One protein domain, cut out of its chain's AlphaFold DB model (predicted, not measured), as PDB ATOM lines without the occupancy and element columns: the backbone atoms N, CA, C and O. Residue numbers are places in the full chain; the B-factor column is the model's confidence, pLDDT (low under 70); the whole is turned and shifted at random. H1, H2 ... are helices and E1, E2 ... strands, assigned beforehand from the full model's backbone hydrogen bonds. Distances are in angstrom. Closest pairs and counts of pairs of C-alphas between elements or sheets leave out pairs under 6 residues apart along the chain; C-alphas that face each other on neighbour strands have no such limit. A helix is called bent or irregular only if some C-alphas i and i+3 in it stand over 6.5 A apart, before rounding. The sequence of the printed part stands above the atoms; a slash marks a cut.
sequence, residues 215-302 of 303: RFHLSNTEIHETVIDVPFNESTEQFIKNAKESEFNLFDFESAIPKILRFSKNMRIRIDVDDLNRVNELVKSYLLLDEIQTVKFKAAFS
ATOM      1  N   ARG A 215     128.005 102.267 148.032       88.94
ATOM      2  CA  ARG A 215     126.849 102.734 148.801       88.94
ATOM      3  C   ARG A 215     127.161 104.115 149.345       88.94
ATOM      4  O   ARG A 215     128.114 104.287 150.100       88.94
ATOM      5  N   PHE A 216     126.407 105.112 148.910       90.56
ATOM      6  CA  PHE A 216     126.654 106.519 149.208       90.56
ATOM      7  C   PHE A 216     125.705 107.020 150.289       90.56
ATOM      8  O   PHE A 216     124.490 106.883 150.156       90.56
ATOM      9  N   HIS A 217     126.265 107.649 151.323       89.62
ATOM     10  CA  HIS A 217     125.521 108.331 152.375       89.62
ATOM     11  C   HIS A 217     125.455 109.823 152.049       89.62
ATOM     12  O   HIS A 217     126.432 110.573 152.173       89.62
ATOM     13  N   LEU A 218     124.289 110.233 151.565       90.06
ATOM     14  CA  LEU A 218     123.990 111.570 151.079       90.06
ATOM     15  C   LEU A 218     123.159 112.347 152.093       90.06
ATOM     16  O   LEU A 218     122.366 111.781 152.839       90.06
ATOM     17  N   SER A 219     123.281 113.669 152.072       87.19
ATOM     18  CA  SER A 219     122.340 114.561 152.745       87.19
ATOM     19  C   SER A 219     122.047 115.789 151.892       87.19
ATOM     20  O   SER A 219     122.959 116.398 151.335       87.19
ATOM     21  N   ASN A 220     120.774 116.163 151.773       78.56
ATOM     22  CA  ASN A 220     120.363 117.406 151.102       78.56
ATOM     23  C   ASN A 220     120.247 118.593 152.082       78.56
ATOM     24  O   ASN A 220     120.160 119.745 151.669       78.56
ATOM     25  N   THR A 221     120.237 118.306 153.387       67.00
ATOM     26  CA  THR A 221     120.108 119.237 154.519       67.00
ATOM     27  C   THR A 221     120.798 118.616 155.736       67.00
ATOM     28  O   THR A 221     121.070 117.421 155.734       67.00
ATOM     29  N   GLU A 222     121.039 119.375 156.811       57.00
ATOM     30  CA  GLU A 222     121.700 118.853 158.027       57.00
ATOM     31  C   GLU A 222     120.930 117.721 158.747       57.00
ATOM     32  O   GLU A 222     121.458 117.131 159.683       57.00
ATOM     33  N   ILE A 223     119.690 117.420 158.338       56.56
ATOM     34  CA  ILE A 223     118.761 116.563 159.092       56.56
ATOM     35  C   ILE A 223     118.382 115.279 158.331       56.56
ATOM     36  O   ILE A 223     118.044 114.283 158.964       56.56
ATOM     37  N   HIS A 224     118.444 115.264 156.994       72.25
ATOM     38  CA  HIS A 224     117.980 114.121 156.196       72.25
ATOM     39  C   HIS A 224     119.151 113.372 155.559       72.25
ATOM     40  O   HIS A 224     119.716 113.828 154.563       72.25
ATOM     41  N   GLU A 225     119.482 112.210 156.125       82.94
ATOM     42  CA  GLU A 225     120.362 111.218 155.504       82.94
ATOM     43  C   GLU A 225     119.574 110.387 154.481       82.94
ATOM     44  O   GLU A 225     118.442 109.968 154.721       82.94
ATOM     45  N   THR A 226     120.173 110.148 153.321       88.06
ATOM     46  CA  THR A 226     119.674 109.237 152.294       88.06
ATOM     47  C   THR A 226     120.804 108.321 151.866       88.06
ATOM     48  O   THR A 226     121.894 108.785 151.544       88.06
ATOM     49  N   VAL A 227     120.536 107.020 151.847       88.94
ATOM     50  CA  VAL A 227     121.490 106.012 151.390       88.94
ATOM     51  C   VAL A 227     121.088 105.570 149.993       88.94
ATOM     52  O   VAL A 227     119.926 105.226 149.773       88.94
ATOM     53  N   ILE A 228     122.034 105.594 149.057       90.62
ATOM     54  CA  ILE A 228     121.822 105.081 147.702       90.62
ATOM     55  C   ILE A 228     122.875 104.042 147.339       90.62
ATOM     56  O   ILE A 228     124.057 104.211 147.634       90.62
ATOM     57  N   ASP A 229     122.437 103.004 146.637       90.00
ATOM     58  CA  ASP A 229     123.300 101.951 146.105       90.00
ATOM     59  C   ASP A 229     123.622 102.215 144.631       90.00
ATOM     60  O   ASP A 229     122.753 102.654 143.870       90.00
ATOM     61  N   VAL A 230     124.869 101.948 144.238       90.75
ATOM     62  CA  VAL A 230     125.383 102.035 142.867       90.75
ATOM     63  C   VAL A 230     125.968 100.671 142.477       90.75
ATOM     64  O   VAL A 230     126.917 100.242 143.134       90.75
ATOM     65  N   PRO A 231     125.483  99.987 141.425       91.06
ATOM     66  CA  PRO A 231     124.547 100.474 140.410       91.06
ATOM     67  C   PRO A 231     123.150 100.763 140.970       91.06
ATOM     68  O   PRO A 231     122.708 100.137 141.930       91.06
ATOM     69  N   PHE A 232     122.463 101.734 140.370       91.31
ATOM     70  CA  PHE A 232     121.138 102.146 140.830       91.31
ATOM     71  C   PHE A 232     120.133 100.996 140.711       91.31
ATOM     72  O   PHE A 232     119.941 100.437 139.631       91.31
ATOM     73  N   ASN A 233     119.467 100.682 141.821       84.62
ATOM     74  CA  ASN A 233     118.256  99.865 141.830       84.62
ATOM     75  C   ASN A 233     117.017 100.736 141.525       84.62
ATOM     76  O   ASN A 233     117.119 101.961 141.433       84.62
ATOM     77  N   GLU A 234     115.836 100.125 141.387       85.38
ATOM     78  CA  GLU A 234     114.599 100.847 141.038       85.38
ATOM     79  C   GLU A 234     114.274 101.995 142.010       85.38
ATOM     80  O   GLU A 234     113.878 103.082 141.583       85.38
ATOM     81  N   SER A 235     114.500 101.780 143.310       85.19
ATOM     82  CA  SER A 235     114.285 102.792 144.351       85.19
ATOM     83  C   SER A 235     115.251 103.969 144.191       85.19
ATOM     84  O   SER A 235     114.824 105.128 144.161       85.19
ATOM     85  N   THR A 236     116.543 103.688 143.992       89.25
ATOM     86  CA  THR A 236     117.560 104.713 143.729       89.25
ATOM     87  C   THR A 236     117.236 105.484 142.454       89.25
ATOM     88  O   THR A 236     117.289 106.710 142.453       89.25
ATOM     89  N   GLU A 237     116.843 104.815 141.367       90.69
ATOM     90  CA  GLU A 237     116.459 105.507 140.135       90.69
ATOM     91  C   GLU A 237     115.286 106.466 140.349       90.69
ATOM     92  O   GLU A 237     115.285 107.576 139.810       90.69
ATOM     93  N   GLN A 238     114.276 106.051 141.116       88.75
ATOM     94  CA  GLN A 238     113.134 106.901 141.431       88.75
ATOM     95  C   GLN A 238     113.551 108.096 142.293       88.75
ATOM     96  O   GLN A 238     113.133 109.224 142.015       88.75
ATOM     97  N   PHE A 239     114.411 107.878 143.290       89.25
ATOM     98  CA  PHE A 239     115.001 108.945 144.095       89.25
ATOM     99  C   PHE A 239     115.750 109.962 143.222       89.25
ATOM    100  O   PHE A 239     115.448 111.155 143.273       89.25
ATOM    101  N   ILE A 240     116.650 109.496 142.351       90.00
ATOM    102  CA  ILE A 240     117.446 110.348 141.456       90.00
ATOM    103  C   ILE A 240     116.547 111.126 140.479       90.00
ATOM    104  O   ILE A 240     116.741 112.325 140.277       90.00
ATOM    105  N   LYS A 241     115.506 110.487 139.921       87.94
ATOM    106  CA  LYS A 241     114.516 111.148 139.044       87.94
ATOM    107  C   LYS A 241     113.736 112.254 139.759       87.94
ATOM    108  O   LYS A 241     113.401 113.258 139.129       87.94
ATOM    109  N   ASN A 242     113.436 112.075 141.046       86.88
ATOM    110  CA  ASN A 242     112.713 113.058 141.859       86.88
ATOM    111  C   ASN A 242     113.613 114.206 142.331       86.88
ATOM    112  O   ASN A 242     113.138 115.328 142.487       86.88
ATOM    113  N   ALA A 243     114.901 113.934 142.523       83.88
ATOM    114  CA  ALA A 243     115.880 114.877 143.040       83.88
ATOM    115  C   ALA A 243     116.271 116.020 142.084       83.88
ATOM    116  O   ALA A 243     116.946 116.927 142.541       83.88
ATOM    117  N   LYS A 244     115.905 115.975 140.794       68.44
ATOM    118  CA  LYS A 244     116.169 116.982 139.730       68.44
ATOM    119  C   LYS A 244     116.985 118.224 140.144       68.44
ATOM    120  O   LYS A 244     116.470 119.085 140.849       68.44
ATOM    121  N   GLU A 245     118.213 118.338 139.632       66.88
ATOM    122  CA  GLU A 245     119.132 119.476 139.858       66.88
ATOM    123  C   GLU A 245     119.519 119.725 141.334       66.88
ATOM    124  O   GLU A 245     120.106 120.756 141.654       66.88
ATOM    125  N   SER A 246     119.227 118.790 142.248       80.19
ATOM    126  CA  SER A 246     119.690 118.885 143.637       80.19
ATOM    127  C   SER A 246     121.182 118.592 143.757       80.19
ATOM    128  O   SER A 246     121.702 117.651 143.154       80.19
ATOM    129  N   GLU A 247     121.838 119.358 144.624       86.69
ATOM    130  CA  GLU A 247     123.142 119.019 145.182       86.69
ATOM    131  C   GLU A 247     122.968 118.292 146.518       86.69
ATOM    132  O   GLU A 247     122.102 118.625 147.334       86.69
ATOM    133  N   PHE A 248     123.846 117.328 146.762       89.81
ATOM    134  CA  PHE A 248     123.925 116.564 147.996       89.81
ATOM    135  C   PHE A 248     125.307 116.708 148.617       89.81
ATOM    136  O   PHE A 248     126.319 116.815 147.926       89.81
ATOM    137  N   ASN A 249     125.368 116.636 149.940       88.88
ATOM    138  CA  ASN A 249     126.611 116.390 150.649       88.88
ATOM    139  C   ASN A 249     126.793 114.881 150.790       88.88
ATOM    140  O   ASN A 249     126.052 114.236 151.533       88.88
ATOM    141  N   LEU A 250     127.791 114.337 150.102       88.94
ATOM    142  CA  LEU A 250     128.303 112.993 150.324       88.94
ATOM    143  C   LEU A 250     129.278 113.041 151.502       88.94
ATOM    144  O   LEU A 250     130.364 113.626 151.395       88.94
ATOM    145  N   PHE A 251     128.855 112.480 152.632       85.81
ATOM    146  CA  PHE A 251     129.607 112.541 153.889       85.81
ATOM    147  C   PHE A 251     130.206 111.197 154.311       85.81
ATOM    148  O   PHE A 251     131.106 111.177 155.148       85.81
ATOM    149  N   ASP A 252     129.727 110.095 153.734       84.81
ATOM    150  CA  ASP A 252     130.328 108.774 153.883       84.81
ATOM    151  C   ASP A 252     130.016 107.904 152.660       84.81
ATOM    152  O   ASP A 252     129.044 108.145 151.935       84.81
ATOM    153  N   PHE A 253     130.840 106.891 152.419       86.38
ATOM    154  CA  PHE A 253     130.506 105.841 151.470       86.38
ATOM    155  C   PHE A 253     131.150 104.506 151.823       86.38
ATOM    156  O   PHE A 253     132.287 104.433 152.293       86.38
ATOM    157  N   GLU A 254     130.446 103.441 151.469       82.69
ATOM    158  CA  GLU A 254     130.985 102.093 151.419       82.69
ATOM    159  C   GLU A 254     131.377 101.767 149.975       82.69
ATOM    160  O   GLU A 254     130.732 102.195 149.014       82.69
ATOM    161  N   SER A 255     132.461 101.016 149.805       80.94
ATOM    162  CA  SER A 255     132.954 100.595 148.500       80.94
ATOM    163  C   SER A 255     133.331  99.142 148.558       80.94
ATOM    164  O   SER A 255     134.150  98.741 149.383       80.94
ATOM    165  N   ALA A 256     132.832  98.397 147.589       74.62
ATOM    166  CA  ALA A 256     133.177  97.008 147.452       74.62
ATOM    167  C   ALA A 256     134.533  96.754 146.783       74.62
ATOM    168  O   ALA A 256     134.989  95.622 146.678       74.62
ATOM    169  N   ILE A 257     135.196  97.820 146.333       75.00
ATOM    170  CA  ILE A 257     136.618  97.812 146.002       75.00
ATOM    171  C   ILE A 257     137.358  98.325 147.248       75.00
ATOM    172  O   ILE A 257     137.388  99.546 147.460       75.00
ATOM    173  N   PRO A 258     137.995  97.459 148.068       65.75
ATOM    174  CA  PRO A 258     138.523  97.859 149.379       65.75
ATOM    175  C   PRO A 258     139.561  98.985 149.302       65.75
ATOM    176  O   PRO A 258     139.650  99.846 150.174       65.75
ATOM    177  N   LYS A 259     140.331  99.038 148.208       70.56
ATOM    178  CA  LYS A 259     141.353 100.073 147.981       70.56
ATOM    179  C   LYS A 259     140.771 101.478 147.829       70.56
ATOM    180  O   LYS A 259     141.485 102.442 148.083       70.56
ATOM    181  N   ILE A 260     139.501 101.606 147.442       76.38
ATOM    182  CA  ILE A 260     138.821 102.901 147.312       76.38
ATOM    183  C   ILE A 260     138.337 103.403 148.679       76.38
ATOM    184  O   ILE A 260     138.269 104.611 148.889       76.38
ATOM    185  N   LEU A 261     138.120 102.512 149.655       68.56
ATOM    186  CA  LEU A 261     137.663 102.877 151.003       68.56
ATOM    187  C   LEU A 261     138.616 103.860 151.714       68.56
ATOM    188  O   LEU A 261     138.207 104.624 152.579       68.56
ATOM    189  N   ARG A 262     139.893 103.927 151.312       69.44
ATOM    190  CA  ARG A 262     140.842 104.946 151.807       69.44
ATOM    191  C   ARG A 262     140.389 106.387 151.544       69.44
ATOM    192  O   ARG A 262     140.842 107.290 152.242       69.44
ATOM    193  N   PHE A 263     139.533 106.594 150.546       72.19
ATOM    194  CA  PHE A 263     138.993 107.899 150.183       72.19
ATOM    195  C   PHE A 263     137.718 108.265 150.966       72.19
ATOM    196  O   PHE A 263     137.306 109.416 150.883       72.19
ATOM    197  N   SER A 264     137.113 107.348 151.742       69.69
ATOM    198  CA  SER A 264     135.888 107.647 152.513       69.69
ATOM    199  C   SER A 264     136.148 108.469 153.777       69.69
ATOM    200  O   SER A 264     135.294 109.234 154.223       69.69
ATOM    201  N   LYS A 265     137.357 108.390 154.349       63.00
ATOM    202  CA  LYS A 265     137.682 109.077 155.607       63.00
ATOM    203  C   LYS A 265     137.659 110.603 155.454       63.00
ATOM    204  O   LYS A 265     138.400 111.165 154.653       63.00
ATOM    205  N   ASN A 266     136.885 111.269 156.318       60.75
ATOM    206  CA  ASN A 266     136.726 112.732 156.397       60.75
ATOM    207  C   ASN A 266     136.184 113.382 155.113       60.75
ATOM    208  O   ASN A 266     136.444 114.561 154.852       60.75
ATOM    209  N   MET A 267     135.438 112.625 154.310       67.50
ATOM    210  CA  MET A 267     134.890 113.131 153.065       67.50
ATOM    211  C   MET A 267     133.677 114.031 153.332       67.50
ATOM    212  O   MET A 267     132.759 113.674 154.060       67.50
ATOM    213  N   ARG A 268     133.685 115.234 152.755       73.25
ATOM    214  CA  ARG A 268     132.506 116.103 152.616       73.25
ATOM    215  C   ARG A 268     132.537 116.682 151.215       73.25
ATOM    216  O   ARG A 268     133.063 117.773 150.996       73.25
ATOM    217  N   ILE A 269     132.065 115.892 150.261       84.44
ATOM    218  CA  ILE A 269     132.050 116.267 148.849       84.44
ATOM    219  C   ILE A 269     130.635 116.702 148.494       84.44
ATOM    220  O   ILE A 269     129.673 116.001 148.799       84.44
ATOM    221  N   ARG A 270     130.515 117.866 147.853       88.50
ATOM    222  CA  ARG A 270     129.279 118.220 147.162       88.50
ATOM    223  C   ARG A 270     129.217 117.428 145.869       88.50
ATOM    224  O   ARG A 270     130.172 117.467 145.100       88.50
ATOM    225  N   ILE A 271     128.130 116.692 145.696       90.25
ATOM    226  CA  ILE A 271     127.875 115.838 144.545       90.25
ATOM    227  C   ILE A 271     126.479 116.153 144.017       90.25
ATOM    228  O   ILE A 271     125.530 116.258 144.796       90.25
ATOM    229  N   ASP A 272     126.352 116.340 142.713       91.50
ATOM    230  CA  ASP A 272     125.062 116.567 142.071       91.50
ATOM    231  C   ASP A 272     124.527 115.284 141.414       91.50
ATOM    232  O   ASP A 272     125.148 114.214 141.432       91.50
ATOM    233  N   VAL A 273     123.322 115.377 140.858       90.88
ATOM    234  CA  VAL A 273     122.684 114.265 140.143       90.88
ATOM    235  C   VAL A 273     123.505 113.811 138.927       90.88
ATOM    236  O   VAL A 273     123.516 112.616 138.621       90.88
ATOM    237  N   ASP A 274     124.207 114.713 138.243       92.38
ATOM    238  CA  ASP A 274     125.001 114.368 137.061       92.38
ATOM    239  C   ASP A 274     126.244 113.565 137.449       92.38
ATOM    240  O   ASP A 274     126.541 112.546 136.821       92.38
ATOM    241  N   ASP A 275     126.930 113.947 138.521       93.00
ATOM    242  CA  ASP A 275     128.041 113.189 139.088       93.00
ATOM    243  C   ASP A 275     127.596 111.797 139.545       93.00
ATOM    244  O   ASP A 275     128.242 110.800 139.209       93.00
ATOM    245  N   LEU A 276     126.458 111.697 140.240       93.00
ATOM    246  CA  LEU A 276     125.876 110.412 140.639       93.00
ATOM    247  C   LEU A 276     125.577 109.523 139.423       93.00
ATOM    248  O   LEU A 276     125.914 108.336 139.424       93.00
ATOM    249  N   ASN A 277     125.014 110.093 138.354       93.62
ATOM    250  CA  ASN A 277     124.787 109.377 137.098       93.62
ATOM    251  C   ASN A 277     126.101 108.933 136.440       93.62
ATOM    252  O   ASN A 277     126.189 107.810 135.947       93.62
ATOM    253  N   ARG A 278     127.148 109.767 136.457       93.75
ATOM    254  CA  ARG A 278     128.468 109.411 135.903       93.75
ATOM    255  C   ARG A 278     129.112 108.264 136.666       93.75
ATOM    256  O   ARG A 278     129.675 107.369 136.037       93.75
ATOM    257  N   VAL A 279     129.009 108.261 137.996       92.50
ATOM    258  CA  VAL A 279     129.463 107.129 138.814       92.50
ATOM    259  C   VAL A 279     128.642 105.883 138.486       92.50
ATOM    260  O   VAL A 279     129.227 104.825 138.284       92.50
ATOM    261  N   ASN A 280     127.320 105.988 138.345       94.25
ATOM    262  CA  ASN A 280     126.476 104.853 137.966       94.25
ATOM    263  C   ASN A 280     126.871 104.246 136.610       94.25
ATOM    264  O   ASN A 280     127.004 103.031 136.499       94.25
ATOM    265  N   GLU A 281     127.136 105.067 135.591       93.94
ATOM    266  CA  GLU A 281     127.603 104.587 134.282       93.94
ATOM    267  C   GLU A 281     129.016 103.986 134.336       93.94
ATOM    268  O   GLU A 281     129.292 102.981 133.672       93.94
ATOM    269  N   LEU A 282     129.908 104.543 135.165       91.00
ATOM    270  CA  LEU A 282     131.212 103.938 135.448       91.00
ATOM    271  C   LEU A 282     131.046 102.553 136.079       91.00
ATOM    272  O   LEU A 282     131.706 101.611 135.645       91.00
ATOM    273  N   VAL A 283     130.164 102.422 137.072       89.00
ATOM    274  CA  VAL A 283     129.882 101.140 137.723       89.00
ATOM    275  C   VAL A 283     129.293 100.157 136.721       89.00
ATOM    276  O   VAL A 283     129.835  99.071 136.582       89.00
ATOM    277  N   LYS A 284     128.277 100.533 135.937       88.75
ATOM    278  CA  LYS A 284     127.735  99.664 134.876       88.75
ATOM    279  C   LYS A 284     128.814  99.199 133.898       88.75
ATOM    280  O   LYS A 284     128.841  98.030 133.540       88.75
ATOM    281  N   SER A 285     129.722 100.093 133.503       88.88
ATOM    282  CA  SER A 285     130.852  99.745 132.632       88.88
ATOM    283  C   SER A 285     131.819  98.776 133.309       88.88
ATOM    284  O   SER A 285     132.297  97.848 132.666       88.88
ATOM    285  N   TYR A 286     132.082  98.970 134.603       85.69
ATOM    286  CA  TYR A 286     132.883  98.059 135.417       85.69
ATOM    287  C   TYR A 286     132.262  96.655 135.486       85.69
ATOM    288  O   TYR A 286     132.978  95.671 135.353       85.69
ATOM    289  N   LEU A 287     130.936  96.551 135.610       81.88
ATOM    290  CA  LEU A 287     130.224  95.265 135.653       81.88
ATOM    291  C   LEU A 287     130.259  94.484 134.337       81.88
ATOM    292  O   LEU A 287     129.957  93.296 134.324       81.88
ATOM    293  N   LEU A 288     130.609  95.142 133.231       86.56
ATOM    294  CA  LEU A 288     130.782  94.510 131.924       86.56
ATOM    295  C   LEU A 288     132.225  94.056 131.666       86.56
ATOM    296  O   LEU A 288     132.496  93.491 130.604       86.56
ATOM    297  N   LEU A 289     133.156  94.340 132.581       84.44
ATOM    298  CA  LEU A 289     134.555  93.962 132.421       84.44
ATOM    299  C   LEU A 289     134.737  92.455 132.591       84.44
ATOM    300  O   LEU A 289     134.135  91.828 133.460       84.44
ATOM    301  N   ASP A 290     135.642  91.888 131.797       77.75
ATOM    302  CA  ASP A 290     136.144  90.543 132.062       77.75
ATOM    303  C   ASP A 290     137.064  90.522 133.300       77.75
ATOM    304  O   ASP A 290     137.465  91.557 133.847       77.75
ATOM    305  N   GLU A 291     137.424  89.324 133.752       67.62
ATOM    306  CA  GLU A 291     138.269  89.108 134.931       67.62
ATOM    307  C   GLU A 291     139.625  89.844 134.831       67.62
ATOM    308  O   GLU A 291     140.077  90.503 135.772       67.62
ATOM    309  N   ILE A 292     140.267  89.825 133.655       73.06
ATOM    310  CA  ILE A 292     141.569  90.473 133.425       73.06
ATOM    311  C   ILE A 292     141.437  91.995 133.497       73.06
ATOM    312  O   ILE A 292     142.291  92.688 134.066       73.06
ATOM    313  N   GLN A 293     140.388  92.536 132.893       80.56
ATOM    314  CA  GLN A 293     140.093  93.961 132.903       80.56
ATOM    315  C   GLN A 293     139.742  94.449 134.310       80.56
ATOM    316  O   GLN A 293     140.240  95.499 134.728       80.56
ATOM    317  N   THR A 294     138.972  93.664 135.062       75.75
ATOM    318  CA  THR A 294     138.601  93.941 136.453       75.75
ATOM    319  C   THR A 294     139.834  94.042 137.346       75.75
ATOM    320  O   THR A 294     140.003  95.031 138.068       75.75
ATOM    321  N   VAL A 295     140.767  93.092 137.237       71.81
ATOM    322  CA  VAL A 295     142.039  93.132 137.979       71.81
ATOM    323  C   VAL A 295     142.855  94.377 137.623       71.81
ATOM    324  O   VAL A 295     143.354  95.064 138.517       71.81
ATOM    325  N   LYS A 296     142.966  94.725 136.334       80.25
ATOM    326  CA  LYS A 296     143.682  95.940 135.895       80.25
ATOM    327  C   LYS A 296     143.043  97.217 136.435       80.25
ATOM    328  O   LYS A 296     143.764  98.113 136.879       80.25
ATOM    329  N   PHE A 297     141.716  97.293 136.423       82.56
ATOM    330  CA  PHE A 297     140.968  98.419 136.972       82.56
ATOM    331  C   PHE A 297     141.227  98.565 138.477       82.56
ATOM    332  O   PHE A 297     141.682  99.617 138.927       82.56
ATOM    333  N   LYS A 298     141.059  97.484 139.252       74.12
ATOM    334  CA  LYS A 298     141.350  97.451 140.697       74.12
ATOM    335  C   LYS A 298     142.817  97.802 140.999       74.12
ATOM    336  O   LYS A 298     143.110  98.502 141.973       74.12
ATOM    337  N   ALA A 299     143.756  97.361 140.159       76.50
ATOM    338  CA  ALA A 299     145.182  97.652 140.306       76.50
ATOM    339  C   ALA A 299     145.511  99.148 140.164       76.50
ATOM    340  O   ALA A 299     146.422  99.628 140.842       76.50
ATOM    341  N   ALA A 300     144.754  99.910 139.366       80.00
ATOM    342  CA  ALA A 300     144.957 101.353 139.211       80.00
ATOM    343  C   ALA A 300     144.817 102.120 140.541       80.00
ATOM    344  O   ALA A 300     145.537 103.091 140.769       80.00
ATOM    345  N   PHE A 301     143.979 101.629 141.458       71.06
ATOM    346  CA  PHE A 301     143.796 102.188 142.802       71.06
ATOM    347  C   PHE A 301     144.841 101.706 143.818       71.06
ATOM    348  O   PHE A 301     144.728 101.993 145.002       71.06
ATOM    349  N   SER A 302     145.854 100.947 143.397       62.78
ATOM    350  CA  SER A 302     146.912 100.438 144.290       62.78
ATOM    351  C   SER A 302     148.134 101.353 144.370       62.78
ATOM    352  O   SER A 302     149.071 101.031 145.092       62.78
TER     353      SER A 302
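Overview. This is residues 215 to 302 of the 303 residues of an uncharacterized protein of Ruminococcus sp (UniProt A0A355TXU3). A strongly twisted sheet of four strands has its longest helix, H3, running beside it and the shorter H1 over its edge strand E2. H2 only grazes the sheet near the end of E3, and H4 lies beyond H3, off the sheet, at one end of the longest span. The printed part has 88 residues with four named helices and four named strands, in the order E1 E2 H1 E3 H2 E4 H3 H4; the sheet runs E2 E1 E3 E4, all antiparallel. The class is mixed, helices and strands, and the whole is compact, with a radius of gyration of the C-alphas of 13.8 A and spans of 42 by 28 by 17 A.

Along the chain. E1, residues 215 to 219, begins at C-alpha 215 (126.849, 102.734, 148.801) and is 13.3 A long. E2, residues 225 to 230, is 16.4 A long. H1 is residues 234 to 242, and E3, residues 247 to 255, spans 21.1 A and bends by 70 degrees at residue 251. H2 is residues 258 to 263; it is neither bent nor irregular, but only just: C-alphas 259 and 262 are 6.2 A apart. E4 is residues 269 to 272, and H3, residues 273 to 287, is 20.9 A long from C-alpha 273 (122.684, 114.265, 140.143). H4, residues 291 to 300, is 14.6 A long and ends at C-alpha 300 (144.957, 101.353, 139.211).

Arrangement. E1 and E2 form a hairpin, with N 216 and O 228 2.8 A apart. E1 and E3 are antiparallel, with N 217 and O 252 2.9 A apart. E3 and E4 stand at 113 degrees, with N 250 and O 269 2.8 A apart. E2, H1 and E3 make a split strand-helix-strand unit, two strands running the same way with E1 between them, and its crossover is right-handed. H1 and H3 are on one face of the sheet, two layers. H1 lies over E2 at a height over the sheet of 9.2 A; their closest C-alphas are Thr 236 and Ile 228, 5.8 A. H3 is over none of the strands, and its C-alpha at Asn 280 is 5.8 A from that of Val 230 in E2. H3 and H4 are close but not clearly touching, their closest C-alphas, Tyr 286 and Thr 294, 7.1 A apart, at a steep tilt of 47 degrees, opposite ways. H4 is not on the sheet. In H1, H3 and H4 every O i to N i+4 pair is within hydrogen-bond range; in H2 0 of 2 are, beside 2 of 3 O i to N i+3 pairs.

Size, cuts and confidence. The two C-alphas farthest apart, Ile 223 and Ile 292, are 43.1 A apart. The printed part has no cut, and its links are tight. The mean pLDDT of the printed part is 82.0; under 70 are residues 221 to 223, 244 to 245, 258, 261 to 262, 264 to 267, 291 and 302.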